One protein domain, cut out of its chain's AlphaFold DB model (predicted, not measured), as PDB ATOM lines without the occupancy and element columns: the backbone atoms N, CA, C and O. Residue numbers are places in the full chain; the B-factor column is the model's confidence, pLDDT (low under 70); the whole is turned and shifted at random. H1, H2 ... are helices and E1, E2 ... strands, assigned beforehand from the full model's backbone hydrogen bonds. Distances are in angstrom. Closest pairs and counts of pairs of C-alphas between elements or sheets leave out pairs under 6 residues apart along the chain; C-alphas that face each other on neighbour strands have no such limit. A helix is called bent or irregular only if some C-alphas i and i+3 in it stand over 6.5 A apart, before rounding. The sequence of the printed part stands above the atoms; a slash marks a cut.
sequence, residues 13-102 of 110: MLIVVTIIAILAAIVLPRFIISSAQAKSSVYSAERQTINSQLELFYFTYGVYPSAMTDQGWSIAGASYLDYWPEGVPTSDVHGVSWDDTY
ATOM      1  N   MET A  13     -36.836 -16.814  33.958       91.94
ATOM      2  CA  MET A  13     -37.549 -17.385  32.815       91.94
ATOM      3  C   MET A  13     -38.084 -16.305  31.874       91.94
ATOM      4  O   MET A  13     -38.009 -16.485  30.661       91.94
ATOM      5  N   LEU A  14     -38.544 -15.162  32.399       94.00
ATOM      6  CA  LEU A  14     -39.014 -14.039  31.587       94.00
ATOM      7  C   LEU A  14     -37.905 -13.482  30.686       94.00
ATOM      8  O   LEU A  14     -38.107 -13.339  29.483       94.00
ATOM      9  N   ILE A  15     -36.718 -13.218  31.231       94.56
ATOM     10  CA  ILE A  15     -35.594 -12.696  30.443       94.56
ATOM     11  C   ILE A  15     -35.169 -13.718  29.380       94.56
ATOM     12  O   ILE A  15     -34.973 -13.350  28.223       94.56
ATOM     13  N   VAL A  16     -35.100 -15.004  29.735       96.00
ATOM     14  CA  VAL A  16     -34.693 -16.072  28.809       96.00
ATOM     15  C   VAL A  16     -35.650 -16.191  27.622       96.00
ATOM     16  O   VAL A  16     -35.196 -16.154  26.476       96.00
ATOM     17  N   VAL A  17     -36.964 -16.280  27.852       96.12
ATOM     18  CA  VAL A  17     -37.927 -16.393  26.741       96.12
ATOM     19  C   VAL A  17     -37.966 -15.127  25.890       96.12
ATOM     20  O   VAL A  17     -38.137 -15.222  24.677       96.12
ATOM     21  N   THR A  18     -37.737 -13.955  26.492       96.94
ATOM     22  CA  THR A  18     -37.677 -12.685  25.755       96.94
ATOM     23  C   THR A  18     -36.468 -12.651  24.819       96.94
ATOM     24  O   THR A  18     -36.606 -12.296  23.650       96.94
ATOM     25  N   ILE A  19     -35.293 -13.086  25.288       97.12
ATOM     26  CA  ILE A  19     -34.090 -13.181  24.449       97.12
ATOM     27  C   ILE A  19     -34.305 -14.194  23.315       97.12
ATOM     28  O   ILE A  19     -34.007 -13.886  22.161       97.12
ATOM     29  N   ILE A  20     -34.874 -15.371  23.606       97.31
ATOM     30  CA  ILE A  20     -35.174 -16.388  22.582       97.31
ATOM     31  C   ILE A  20     -36.164 -15.844  21.542       97.31
ATOM     32  O   ILE A  20     -35.954 -16.054  20.350       97.31
ATOM     33  N   ALA A  21     -37.199 -15.108  21.960       97.31
ATOM     34  CA  ALA A  21     -38.174 -14.513  21.047       97.31
ATOM     35  C   ALA A  21     -37.529 -13.503  20.082       97.31
ATOM     36  O   ALA A  21     -37.805 -13.540  18.882       97.31
ATOM     37  N   ILE A  22     -36.626 -12.647  20.577       97.44
ATOM     38  CA  ILE A  22     -35.893 -11.679  19.743       97.44
ATOM     39  C   ILE A  22     -34.989 -12.404  18.738       97.44
ATOM     40  O   ILE A  22     -34.981 -12.063  17.555       97.44
ATOM     41  N   LEU A  23     -34.251 -13.429  19.180       97.56
ATOM     42  CA  LEU A  23     -33.386 -14.212  18.293       97.56
ATOM     43  C   LEU A  23     -34.199 -14.956  17.226       97.56
ATOM     44  O   LEU A  23     -33.854 -14.913  16.042       97.56
ATOM     45  N   ALA A  24     -35.305 -15.592  17.621       96.44
ATOM     46  CA  ALA A  24     -36.185 -16.318  16.713       96.44
ATOM     47  C   ALA A  24     -36.770 -15.400  15.631       96.44
ATOM     48  O   ALA A  24     -36.780 -15.778  14.459       96.44
ATOM     49  N   ALA A  25     -37.170 -14.175  15.989       96.56
ATOM     50  CA  ALA A  25     -37.709 -13.197  15.044       96.56
ATOM     51  C   ALA A  25     -36.729 -12.840  13.907       96.56
ATOM     52  O   ALA A  25     -37.159 -12.557  12.792       96.56
ATOM     53  N   ILE A  26     -35.415 -12.884  14.161       96.12
ATOM     54  CA  ILE A  26     -34.382 -12.567  13.162       96.12
ATOM     55  C   ILE A  26     -33.982 -13.810  12.354       96.12
ATOM     56  O   ILE A  26     -33.796 -13.734  11.137       96.12
ATOM     57  N   VAL A  27     -33.817 -14.953  13.022       96.56
ATOM     58  CA  VAL A  27     -33.261 -16.172  12.413       96.56
ATOM     59  C   VAL A  27     -34.273 -16.870  11.505       96.56
ATOM     60  O   VAL A  27     -33.919 -17.299  10.406       96.56
ATOM     61  N   LEU A  28     -35.535 -16.957  11.926       95.06
ATOM     62  CA  LEU A  28     -36.555 -17.735  11.229       95.06
ATOM     63  C   LEU A  28     -36.840 -17.265   9.785       95.06
ATOM     64  O   LEU A  28     -36.794 -18.108   8.886       95.06
ATOM     65  N   PRO A  29     -37.059 -15.961   9.493       94.81
ATOM     66  CA  PRO A  29     -37.295 -15.524   8.114       94.81
ATOM     67  C   PRO A  29     -36.081 -15.773   7.211       94.81
ATOM     68  O   PRO A  29     -36.237 -16.184   6.061       94.81
ATOM     69  N   ARG A  30     -34.862 -15.595   7.737       94.94
ATOM     70  CA  ARG A  30     -33.622 -15.868   6.994       94.94
ATOM     71  C   ARG A  30     -33.499 -17.344   6.629       94.94
ATOM     72  O   ARG A  30     -33.132 -17.659   5.501       94.94
ATOM     73  N   PHE A  31     -33.831 -18.234   7.561       95.06
ATOM     74  CA  PHE A  31     -33.784 -19.675   7.333       95.06
ATOM     75  C   PHE A  31     -34.754 -20.121   6.227       95.06
ATOM     76  O   PHE A  31     -34.374 -20.898   5.350       95.06
ATOM     77  N   ILE A  32     -35.981 -19.589   6.225       95.38
ATOM     78  CA  ILE A  32     -36.994 -19.899   5.204       95.38
ATOM     79  C   ILE A  32     -36.516 -19.456   3.815       95.38
ATOM     80  O   ILE A  32     -36.545 -20.247   2.872       95.38
ATOM     81  N   ILE A  33     -36.022 -18.221   3.695       95.38
ATOM     82  CA  ILE A  33     -35.515 -17.678   2.427       95.38
ATOM     83  C   ILE A  33     -34.315 -18.490   1.929       95.38
ATOM     84  O   ILE A  33     -34.275 -18.870   0.761       95.38
ATOM     85  N   SER A  34     -33.359 -18.803   2.808       95.00
ATOM     86  CA  SER A  34     -32.178 -19.595   2.448       95.00
ATOM     87  C   SER A  34     -32.551 -20.995   1.964       95.00
ATOM     88  O   SER A  34     -31.967 -21.489   1.004       95.00
ATOM     89  N   SER A  35     -33.532 -21.630   2.607       94.19
ATOM     90  CA  SER A  35     -34.010 -22.957   2.207       94.19
ATOM     91  C   SER A  35     -34.682 -22.915   0.832       94.19
ATOM     92  O   SER A  35     -34.444 -23.790   0.004       94.19
ATOM     93  N   ALA A  36     -35.484 -21.882   0.556       94.06
ATOM     94  CA  ALA A  36     -36.107 -21.689  -0.752       94.06
ATOM     95  C   ALA A  36     -35.070 -21.426  -1.860       94.06
ATOM     96  O   ALA A  36     -35.167 -22.006  -2.939       94.06
ATOM     97  N   GLN A  37     -34.048 -20.610  -1.582       95.31
ATOM     98  CA  GLN A  37     -32.950 -20.357  -2.522       95.31
ATOM     99  C   GLN A  37     -32.146 -21.625  -2.820       95.31
ATOM    100  O   GLN A  37     -31.838 -21.887  -3.979       95.31
ATOM    101  N   ALA A  38     -31.858 -22.441  -1.801       95.19
ATOM    102  CA  ALA A  38     -31.175 -23.718  -1.993       95.19
ATOM    103  C   ALA A  38     -31.969 -24.642  -2.926       95.19
ATOM    104  O   ALA A  38     -31.402 -25.178  -3.874       95.19
ATOM    105  N   LYS A  39     -33.291 -24.757  -2.725       94.62
ATOM    106  CA  LYS A  39     -34.160 -25.527  -3.628       94.62
ATOM    107  C   LYS A  39     -34.120 -24.986  -5.057       94.62
ATOM    108  O   LYS A  39     -33.863 -25.745  -5.980       94.62
ATOM    109  N   SER A  40     -34.274 -23.677  -5.249       94.94
ATOM    110  CA  SER A  40     -34.205 -23.064  -6.585       94.94
ATOM    111  C   SER A  40     -32.852 -23.289  -7.282       94.94
ATOM    112  O   SER A  40     -32.807 -23.516  -8.494       94.94
ATOM    113  N   SER A  41     -31.751 -23.286  -6.525       95.56
ATOM    114  CA  SER A  41     -30.423 -23.607  -7.053       95.56
ATOM    115  C   SER A  41     -30.309 -25.068  -7.488       95.56
ATOM    116  O   SER A  41     -29.726 -25.332  -8.537       95.56
ATOM    117  N   VAL A  42     -30.859 -26.004  -6.706       94.12
ATOM    118  CA  VAL A  42     -30.892 -27.435  -7.053       94.12
ATOM    119  C   VAL A  42     -31.724 -27.649  -8.313       94.12
ATOM    120  O   VAL A  42     -31.217 -28.224  -9.270       94.12
ATOM    121  N   TYR A  43     -32.931 -27.078  -8.368       94.19
ATOM    122  CA  TYR A  43     -33.805 -27.135  -9.543       94.19
ATOM    123  C   TYR A  43     -33.088 -26.677 -10.819       94.19
ATOM    124  O   TYR A  43     -33.129 -27.346 -11.848       94.19
ATOM    125  N   SER A  44     -32.380 -25.548 -10.746       93.62
ATOM    126  CA  SER A  44     -31.659 -24.998 -11.899       93.62
ATOM    127  C   SER A  44     -30.514 -25.911 -12.356       93.62
ATOM    128  O   SER A  44     -30.295 -26.071 -13.557       93.62
ATOM    129  N   ALA A  45     -29.798 -26.531 -11.413       93.69
ATOM    130  CA  ALA A  45     -28.705 -27.454 -11.708       93.69
ATOM    131  C   ALA A  45     -29.207 -28.777 -12.312       93.69
ATOM    132  O   ALA A  45     -28.649 -29.259 -13.302       93.69
ATOM    133  N   GLU A  46     -30.280 -29.344 -11.756       91.69
ATOM    134  CA  GLU A  46     -30.937 -30.547 -12.280       91.69
ATOM    135  C   GLU A  46     -31.457 -30.303 -13.697       91.69
ATOM    136  O   GLU A  46     -31.104 -31.032 -14.624       91.69
ATOM    137  N   ARG A  47     -32.190 -29.201 -13.894       92.56
ATOM    138  CA  ARG A  47     -32.689 -28.776 -15.204       92.56
ATOM    139  C   ARG A  47     -31.565 -28.661 -16.238       92.56
ATOM    140  O   ARG A  47     -31.705 -29.152 -17.356       92.56
ATOM    141  N   GLN A  48     -30.453 -28.009 -15.892       92.62
ATOM    142  CA  GLN A  48     -29.316 -27.866 -16.807       92.62
ATOM    143  C   GLN A  48     -28.691 -29.222 -17.156       92.62
ATOM    144  O   GLN A  48     -28.319 -29.451 -18.310       92.62
ATOM    145  N   THR A  49     -28.592 -30.121 -16.177       91.44
ATOM    146  CA  THR A  49     -28.069 -31.475 -16.378       91.44
ATOM    147  C   THR A  49     -28.951 -32.245 -17.355       91.44
ATOM    148  O   THR A  49     -28.445 -32.788 -18.335       91.44
ATOM    149  N   ILE A  50     -30.270 -32.218 -17.155       90.12
ATOM    150  CA  ILE A  50     -31.223 -32.894 -18.037       90.12
ATOM    151  C   ILE A  50     -31.199 -32.302 -19.447       90.12
ATOM    152  O   ILE A  50     -31.088 -33.052 -20.412       90.12
ATOM    153  N   ASN A  51     -31.228 -30.973 -19.584       91.38
ATOM    154  CA  ASN A  51     -31.145 -30.322 -20.894       91.38
ATOM    155  C   ASN A  51     -29.855 -30.694 -21.639       91.38
ATOM    156  O   ASN A  51     -29.890 -30.938 -22.838       91.38
ATOM    157  N   SER A  52     -28.728 -30.821 -20.935       91.75
ATOM    158  CA  SER A  52     -27.468 -31.258 -21.554       91.75
ATOM    159  C   SER A  52     -27.556 -32.693 -22.090       91.75
ATOM    160  O   SER A  52     -27.023 -32.988 -23.158       91.75
ATOM    161  N   GLN A  53     -28.259 -33.581 -21.380       89.62
ATOM    162  CA  GLN A  53     -28.518 -34.942 -21.854       89.62
ATOM    163  C   GLN A  53     -29.496 -34.954 -23.042       89.62
ATOM    164  O   GLN A  53     -29.332 -35.769 -23.947       89.62
ATOM    165  N   LEU A  54     -30.482 -34.043 -23.079       89.88
ATOM    166  CA  LEU A  54     -31.475 -33.950 -24.160       89.88
ATOM    167  C   LEU A  54     -30.788 -33.594 -25.478       89.88
ATOM    168  O   LEU A  54     -31.049 -34.220 -26.505       89.88
ATOM    169  N   GLU A  55     -29.839 -32.666 -25.421       91.31
ATOM    170  CA  GLU A  55     -28.998 -32.298 -26.560       91.31
ATOM    171  C   GLU A  55     -28.110 -33.466 -27.022       91.31
ATOM    172  O   GLU A  55     -27.993 -33.725 -28.221       91.31
ATOM    173  N   LEU A  56     -27.522 -34.232 -26.094       90.62
ATOM    174  CA  LEU A  56     -26.729 -35.420 -26.439       90.62
ATOM    175  C   LEU A  56     -27.582 -36.505 -27.116       90.62
ATOM    176  O   LEU A  56     -27.140 -37.171 -28.057       90.62
ATOM    177  N   PHE A  57     -28.813 -36.675 -26.650       89.25
ATOM    178  CA  PHE A  57     -29.759 -37.619 -27.221       89.25
ATOM    179  C   PHE A  57     -30.176 -37.215 -28.634       89.25
ATOM    180  O   PHE A  57     -30.145 -38.042 -29.548       89.25
ATOM    181  N   TYR A  58     -30.475 -35.930 -28.840       90.06
ATOM    182  CA  TYR A  58     -30.737 -35.385 -30.169       90.06
ATOM    183  C   TYR A  58     -29.531 -35.555 -31.097       90.06
ATOM    184  O   TYR A  58     -29.693 -35.959 -32.245       90.06
ATOM    185  N   PHE A  59     -28.313 -35.333 -30.599       90.75
ATOM    186  CA  PHE A  59     -27.091 -35.566 -31.368       90.75
ATOM    187  C   PHE A  59     -26.937 -37.032 -31.811       90.75
ATOM    188  O   PHE A  59     -26.443 -37.298 -32.905       90.75
ATOM    189  N   THR A  60     -27.382 -37.983 -30.988       89.75
ATOM    190  CA  THR A  60     -27.224 -39.423 -31.249       89.75
ATOM    191  C   THR A  60     -28.322 -39.989 -32.153       89.75
ATOM    192  O   THR A  60     -28.028 -40.779 -33.051       89.75
ATOM    193  N   TYR A  61     -29.582 -39.595 -31.942       88.31
ATOM    194  CA  TYR A  61     -30.740 -40.174 -32.642       88.31
ATOM    195  C   TYR A  61     -31.416 -39.224 -33.638       88.31
ATOM    196  O   TYR A  61     -32.297 -39.647 -34.385       88.31
ATOM    197  N   GLY A  62     -31.032 -37.947 -33.664       88.81
ATOM    198  CA  GLY A  62     -31.613 -36.921 -34.536       88.81
ATOM    199  C   GLY A  62     -33.020 -36.462 -34.137       88.81
ATOM    200  O   GLY A  62     -33.630 -35.671 -34.856       88.81
ATOM    201  N   VAL A  63     -33.549 -36.959 -33.017       89.81
ATOM    202  CA  VAL A  63     -34.866 -36.617 -32.469       89.81
ATOM    203  C   VAL A  63     -34.781 -36.529 -30.951       89.81
ATOM    204  O   VAL A  63     -33.996 -37.240 -30.330       89.81
ATOM    205  N   TYR A  64     -35.591 -35.659 -30.355       90.69
ATOM    206  CA  TYR A  64     -35.750 -35.595 -28.904       90.69
ATOM    207  C   TYR A  64     -36.612 -36.759 -28.395       90.69
ATOM    208  O   TYR A  64     -37.423 -37.297 -29.160       90.69
ATOM    209  N   PRO A  65     -36.459 -37.176 -27.125       89.75
ATOM    210  CA  PRO A  65     -37.296 -38.232 -26.571       89.75
ATOM    211  C   PRO A  65     -38.759 -37.776 -26.510       89.75
ATOM    212  O   PRO A  65     -39.048 -36.605 -26.275       89.75
ATOM    213  N   SER A  66     -39.698 -38.693 -26.721       87.88
ATOM    214  CA  SER A  66     -41.136 -38.411 -26.633       87.88
ATOM    215  C   SER A  66     -41.661 -38.410 -25.200       87.88
ATOM    216  O   SER A  66     -42.675 -37.772 -24.942       87.88
ATOM    217  N   ALA A  67     -40.991 -39.130 -24.297       84.62
ATOM    218  CA  ALA A  67     -41.303 -39.165 -22.871       84.62
ATOM    219  C   ALA A  67     -40.058 -39.533 -22.056       84.62
ATOM    220  O   ALA A  67     -39.174 -40.252 -22.549       84.62
ATOM    221  N   MET A  68     -40.031 -39.075 -20.808       84.50
ATOM    222  CA  MET A  68     -38.975 -39.323 -19.833       84.50
ATOM    223  C   MET A  68     -39.566 -40.052 -18.625       84.50
ATOM    224  O   MET A  68     -40.111 -39.428 -17.721       84.50
ATOM    225  N   THR A  69     -39.469 -41.379 -18.597       80.06
ATOM    226  CA  THR A  69     -40.058 -42.190 -17.520       80.06
ATOM    227  C   THR A  69     -38.975 -42.841 -16.668       80.06
ATOM    228  O   THR A  69     -37.811 -42.878 -17.056       80.06
ATOM    229  N   ASP A  70     -39.342 -43.431 -15.531       78.44
ATOM    230  CA  ASP A  70     -38.428 -44.178 -14.652       78.44
ATOM    231  C   ASP A  70     -37.644 -45.289 -15.384       78.44
ATOM    232  O   ASP A  70     -36.571 -45.701 -14.950       78.44
ATOM    233  N   GLN A  71     -38.176 -45.785 -16.505       77.00
ATOM    234  CA  GLN A  71     -37.571 -46.825 -17.337       77.00
ATOM    235  C   GLN A  71     -36.596 -46.287 -18.397       77.00
ATOM    236  O   GLN A  71     -36.105 -47.069 -19.213       77.00
ATOM    237  N   GLY A  72     -36.328 -44.982 -18.422       82.00
ATOM    238  CA  GLY A  72     -35.452 -44.353 -19.404       82.00
ATOM    239  C   GLY A  72     -36.173 -43.369 -20.315       82.00
ATOM    240  O   GLY A  72     -37.347 -43.033 -20.152       82.00
ATOM    241  N   TRP A  73     -35.444 -42.902 -21.319       86.81
ATOM    242  CA  TRP A  73     -35.985 -42.009 -22.337       86.81
ATOM    243  C   TRP A  73     -36.550 -42.805 -23.492       86.81
ATOM    244  O   TRP A  73     -35.907 -43.742 -23.960       86.81
ATOM    245  N   SER A  74     -37.743 -42.443 -23.959       84.75
ATOM    246  CA  SER A  74     -38.424 -43.206 -25.003       84.75
ATOM    247  C   SER A  74     -38.477 -42.480 -26.345       84.75
ATOM    248  O   SER A  74     -38.711 -41.275 -26.396       84.75
ATOM    249  N   ILE A  75     -38.303 -43.223 -27.443       84.94
ATOM    250  CA  ILE A  75     -38.717 -42.822 -28.798       84.94
ATOM    251  C   ILE A  75     -39.488 -43.989 -29.404       84.94
ATOM    252  O   ILE A  75     -39.001 -45.119 -29.393       84.94
ATOM    253  N   ALA A  76     -40.664 -43.723 -29.980       81.69
ATOM    254  CA  ALA A  76     -41.429 -44.701 -30.764       81.69
ATOM    255  C   ALA A  76     -41.629 -46.070 -30.065       81.69
ATOM    256  O   ALA A  76     -41.679 -47.109 -30.719       81.69
ATOM    257  N   GLY A  77     -41.742 -46.072 -28.729       75.75
ATOM    258  CA  GLY A  77     -41.957 -47.276 -27.917       75.75
ATOM    259  C   GLY A  77     -40.693 -48.032 -27.485       75.75
ATOM    260  O   GLY A  77     -40.824 -49.044 -26.800       75.75
ATOM    261  N   ALA A  78     -39.491 -47.563 -27.836       77.81
ATOM    262  CA  ALA A  78     -38.223 -48.091 -27.324       77.81
ATOM    263  C   ALA A  78     -37.663 -47.184 -26.219       77.81
ATOM    264  O   ALA A  78     -37.612 -45.969 -26.413       77.81
ATOM    265  N   SER A  79     -37.233 -47.771 -25.096       81.88
ATOM    266  CA  SER A  79     -36.635 -47.063 -23.952       81.88
ATOM    267  C   SER A  79     -35.112 -47.189 -23.945       81.88
ATOM    268  O   SER A  79     -34.575 -48.283 -24.115       81.88
ATOM    269  N   TYR A  80     -34.427 -46.076 -23.698       80.38
ATOM    270  CA  TYR A  80     -32.973 -45.957 -23.677       80.38
ATOM    271  C   TYR A  80     -32.505 -45.532 -22.282       80.38
ATOM    272  O   TYR A  80     -32.925 -44.495 -21.762       80.38
ATOM    273  N   LEU A  81     -31.624 -46.342 -21.686       79.69
ATOM    274  CA  LEU A  81     -31.061 -46.133 -20.345       79.69
ATOM    275  C   LEU A  81     -29.638 -45.551 -20.369       79.69
ATOM    276  O   LEU A  81     -29.140 -45.123 -19.331       79.69
ATOM    277  N   ASP A  82     -28.994 -45.490 -21.539       81.25
ATOM    278  CA  ASP A  82     -27.575 -45.119 -21.686       81.25
ATOM    279  C   ASP A  82     -27.244 -43.701 -21.184       81.25
ATOM    280  O   ASP A  82     -26.105 -43.410 -20.825       81.25
ATOM    281  N   TYR A  83     -28.247 -42.826 -21.117       78.25
ATOM    282  CA  TYR A  83     -28.114 -41.434 -20.677       78.25
ATOM    283  C   TYR A  83     -28.211 -41.280 -19.154       78.25
ATOM    284  O   TYR A  83     -27.793 -40.261 -18.609       78.25
ATOM    285  N   TRP A  84     -28.744 -42.296 -18.465       77.75
ATOM    286  CA  TRP A  84     -29.006 -42.289 -17.026       77.75
ATOM    287  C   TRP A  84     -28.756 -43.680 -16.419       77.75
ATOM    288  O   TRP A  84     -29.704 -44.372 -16.043       77.75
ATOM    289  N   PRO A  85     -27.484 -44.108 -16.298       71.38
ATOM    290  CA  PRO A  85     -27.130 -45.460 -15.851       71.38
ATOM    291  C   PRO A  85     -27.564 -45.766 -14.410       71.38
ATOM    292  O   PRO A  85     -27.719 -46.929 -14.046       71.38
ATOM    293  N   GLU A  86     -27.773 -44.729 -13.596       75.44
ATOM    294  CA  GLU A  86     -28.250 -44.831 -12.211       75.44
ATOM    295  C   GLU A  86     -29.779 -44.673 -12.088       75.44
ATOM    296  O   GLU A  86     -30.325 -44.788 -10.992       75.44
ATOM    297  N   GLY A  87     -30.477 -44.451 -13.208       73.06
ATOM    298  CA  GLY A  87     -31.900 -44.125 -13.262       73.06
ATOM    299  C   GLY A  87     -32.144 -42.660 -13.619       73.06
ATOM    300  O   GLY A  87     -31.392 -41.763 -13.235       73.06
ATOM    301  N   VAL A  88     -33.195 -42.419 -14.399       74.94
ATOM    302  CA  VAL A  88     -33.601 -41.070 -14.814       74.94
ATOM    303  C   VAL A  88     -34.139 -40.319 -13.595       74.94
ATOM    304  O   VAL A  88     -34.945 -40.894 -12.862       74.94
ATOM    305  N   PRO A  89     -33.757 -39.050 -13.359       80.56
ATOM    306  CA  PRO A  89     -34.432 -38.223 -12.372       80.56
ATOM    307  C   PRO A  89     -35.920 -38.158 -12.713       80.56
ATOM    308  O   PRO A  89     -36.286 -37.757 -13.817       80.56
ATOM    309  N   THR A  90     -36.772 -38.581 -11.782       82.62
ATOM    310  CA  THR A  90     -38.213 -38.736 -12.031       82.62
ATOM    311  C   THR A  90     -38.991 -37.474 -11.679       82.62
ATOM    312  O   THR A  90     -39.981 -37.153 -12.324       82.62
ATOM    313  N   SER A  91     -38.520 -36.711 -10.689       89.56
ATOM    314  CA  SER A  91     -39.123 -35.443 -10.276       89.56
ATOM    315  C   SER A  91     -38.082 -34.428  -9.817       89.56
ATOM    316  O   SER A  91     -36.926 -34.770  -9.557       89.56
ATOM    317  N   ASP A  92     -38.501 -33.171  -9.766       90.62
ATOM    318  CA  ASP A  92     -37.705 -32.051  -9.296       90.62
ATOM    319  C   ASP A  92     -37.708 -31.929  -7.757       90.62
ATOM    320  O   ASP A  92     -38.428 -32.620  -7.029       90.62
ATOM    321  N   VAL A  93     -36.937 -30.974  -7.233       91.00
ATOM    322  CA  VAL A  93     -36.891 -30.635  -5.795       91.00
ATOM    323  C   VAL A  93     -38.242 -30.192  -5.184       91.00
ATOM    324  O   VAL A  93     -38.371 -30.071  -3.956       91.00
ATOM    325  N   HIS A  94     -39.245 -29.906  -6.015       90.19
ATOM    326  CA  HIS A  94     -40.608 -29.547  -5.627       90.19
ATOM    327  C   HIS A  94     -41.591 -30.727  -5.723       90.19
ATOM    328  O   HIS A  94     -42.730 -30.587  -5.274       90.19
ATOM    329  N   GLY A  95     -41.145 -31.890  -6.210       89.19
ATOM    330  CA  GLY A  95     -41.952 -33.092  -6.397       89.19
ATOM    331  C   GLY A  95     -42.785 -33.090  -7.680       89.19
ATOM    332  O   GLY A  95     -43.724 -33.875  -7.784       89.19
ATOM    333  N   VAL A  96     -42.477 -32.211  -8.637       89.56
ATOM    334  CA  VAL A  96     -43.103 -32.181  -9.965       89.56
ATOM    335  C   VAL A  96     -42.325 -33.105 -10.895       89.56
ATOM    336  O   VAL A  96     -41.095 -33.073 -10.904       89.56
ATOM    337  N   SER A  97     -43.021 -33.940 -11.668       89.25
ATOM    338  CA  SER A  97     -42.367 -34.827 -12.634       89.25
ATOM    339  C   SER A  97     -41.663 -34.025 -13.729       89.25
ATOM    340  O   SER A  97     -42.198 -33.033 -14.237       89.25
ATOM    341  N   TRP A  98     -40.475 -34.475 -14.133       88.19
ATOM    342  CA  TRP A  98     -39.787 -33.864 -15.271       88.19
ATOM    343  C   TRP A  98     -40.523 -34.116 -16.587       88.19
ATOM    344  O   TRP A  98     -40.484 -33.247 -17.449       88.19
ATOM    345  N   ASP A  99     -41.248 -35.233 -16.706       86.75
ATOM    346  CA  ASP A  99     -42.083 -35.540 -17.875       86.75
ATOM    347  C   ASP A  99     -43.226 -34.525 -18.042       86.75
ATOM    348  O   ASP A  99     -43.482 -34.058 -19.146       86.75
ATOM    349  N   ASP A 100     -43.840 -34.088 -16.934       86.69
ATOM    350  CA  ASP A 100     -44.934 -33.102 -16.955       86.69
ATOM    351  C   ASP A 100     -44.459 -31.707 -17.389       86.69
ATOM    352  O   ASP A 100     -45.227 -30.910 -17.929       86.69
ATOM    353  N   THR A 101     -43.193 -31.389 -17.109       86.25
ATOM    354  CA  THR A 101     -42.599 -30.072 -17.396       86.25
ATOM    355  C   THR A 101     -41.853 -30.061 -18.732       86.25
ATOM    356  O   THR A 101     -41.544 -28.999 -19.269       86.25
ATOM    357  N   TYR A 102     -41.541 -31.234 -19.275       89.69
ATOM    358  CA  TYR A 102     -40.754 -31.402 -20.482       89.69
ATOM    359  C   TYR A 102     -41.541 -31.013 -21.741       89.69
ATOM    360  O   TYR A 102     -42.622 -31.527 -22.022       89.69
TER     361      TYR A 102
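This is residues 13 to 102 of the 110 residues of an uncharacterized protein of Candidatus Marinamargulisbacteria bacterium SCGC AG-343-D04 (UniProt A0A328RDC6). One long bent helix, H1, makes the length, its residues 13 to 37 sticking out; beside its later part sits a small head of sheet, loop and short H2. The printed part has 90 residues, mostly helix, with two named helices and three strands: H1, antiparallel sheet E1 - E2 - E3, H2. It is extended, radius of gyration of the C-alphas 21.1 A, spans 69 by 21 by 20 A.

H1, residues 13 to 61, is one helix by its hydrogen bonds but bent: C-alphas 26 and 29 are 6.5 A apart. Arms H1a, 13 to 26, and H1b, 29 to 61, stand at a shallow tilt, 34 degrees, only just short of steep. O i to N i+4 pairs within range: every one in H1b, 9 of 10 in H1a. See hairpins E1, 67 to 69, with E2, 72 to 75 (N 74 to O 67, 3.0 A), and E2 with E3, 78 to 80 (N 80 to O 73, 2.8 A): a meander, antiparallel neighbours in turn. H2, 98 to 101, only grazes the sheet.

Find C-alpha 13 at (-37.549, -17.385, 32.815); H1b, 48.1 A long, ends at C-alpha 61, (-30.740, -40.174, -32.642).

The printed part has no cut; link E3 to H2 is long. No printed residue is under pLDDT 70.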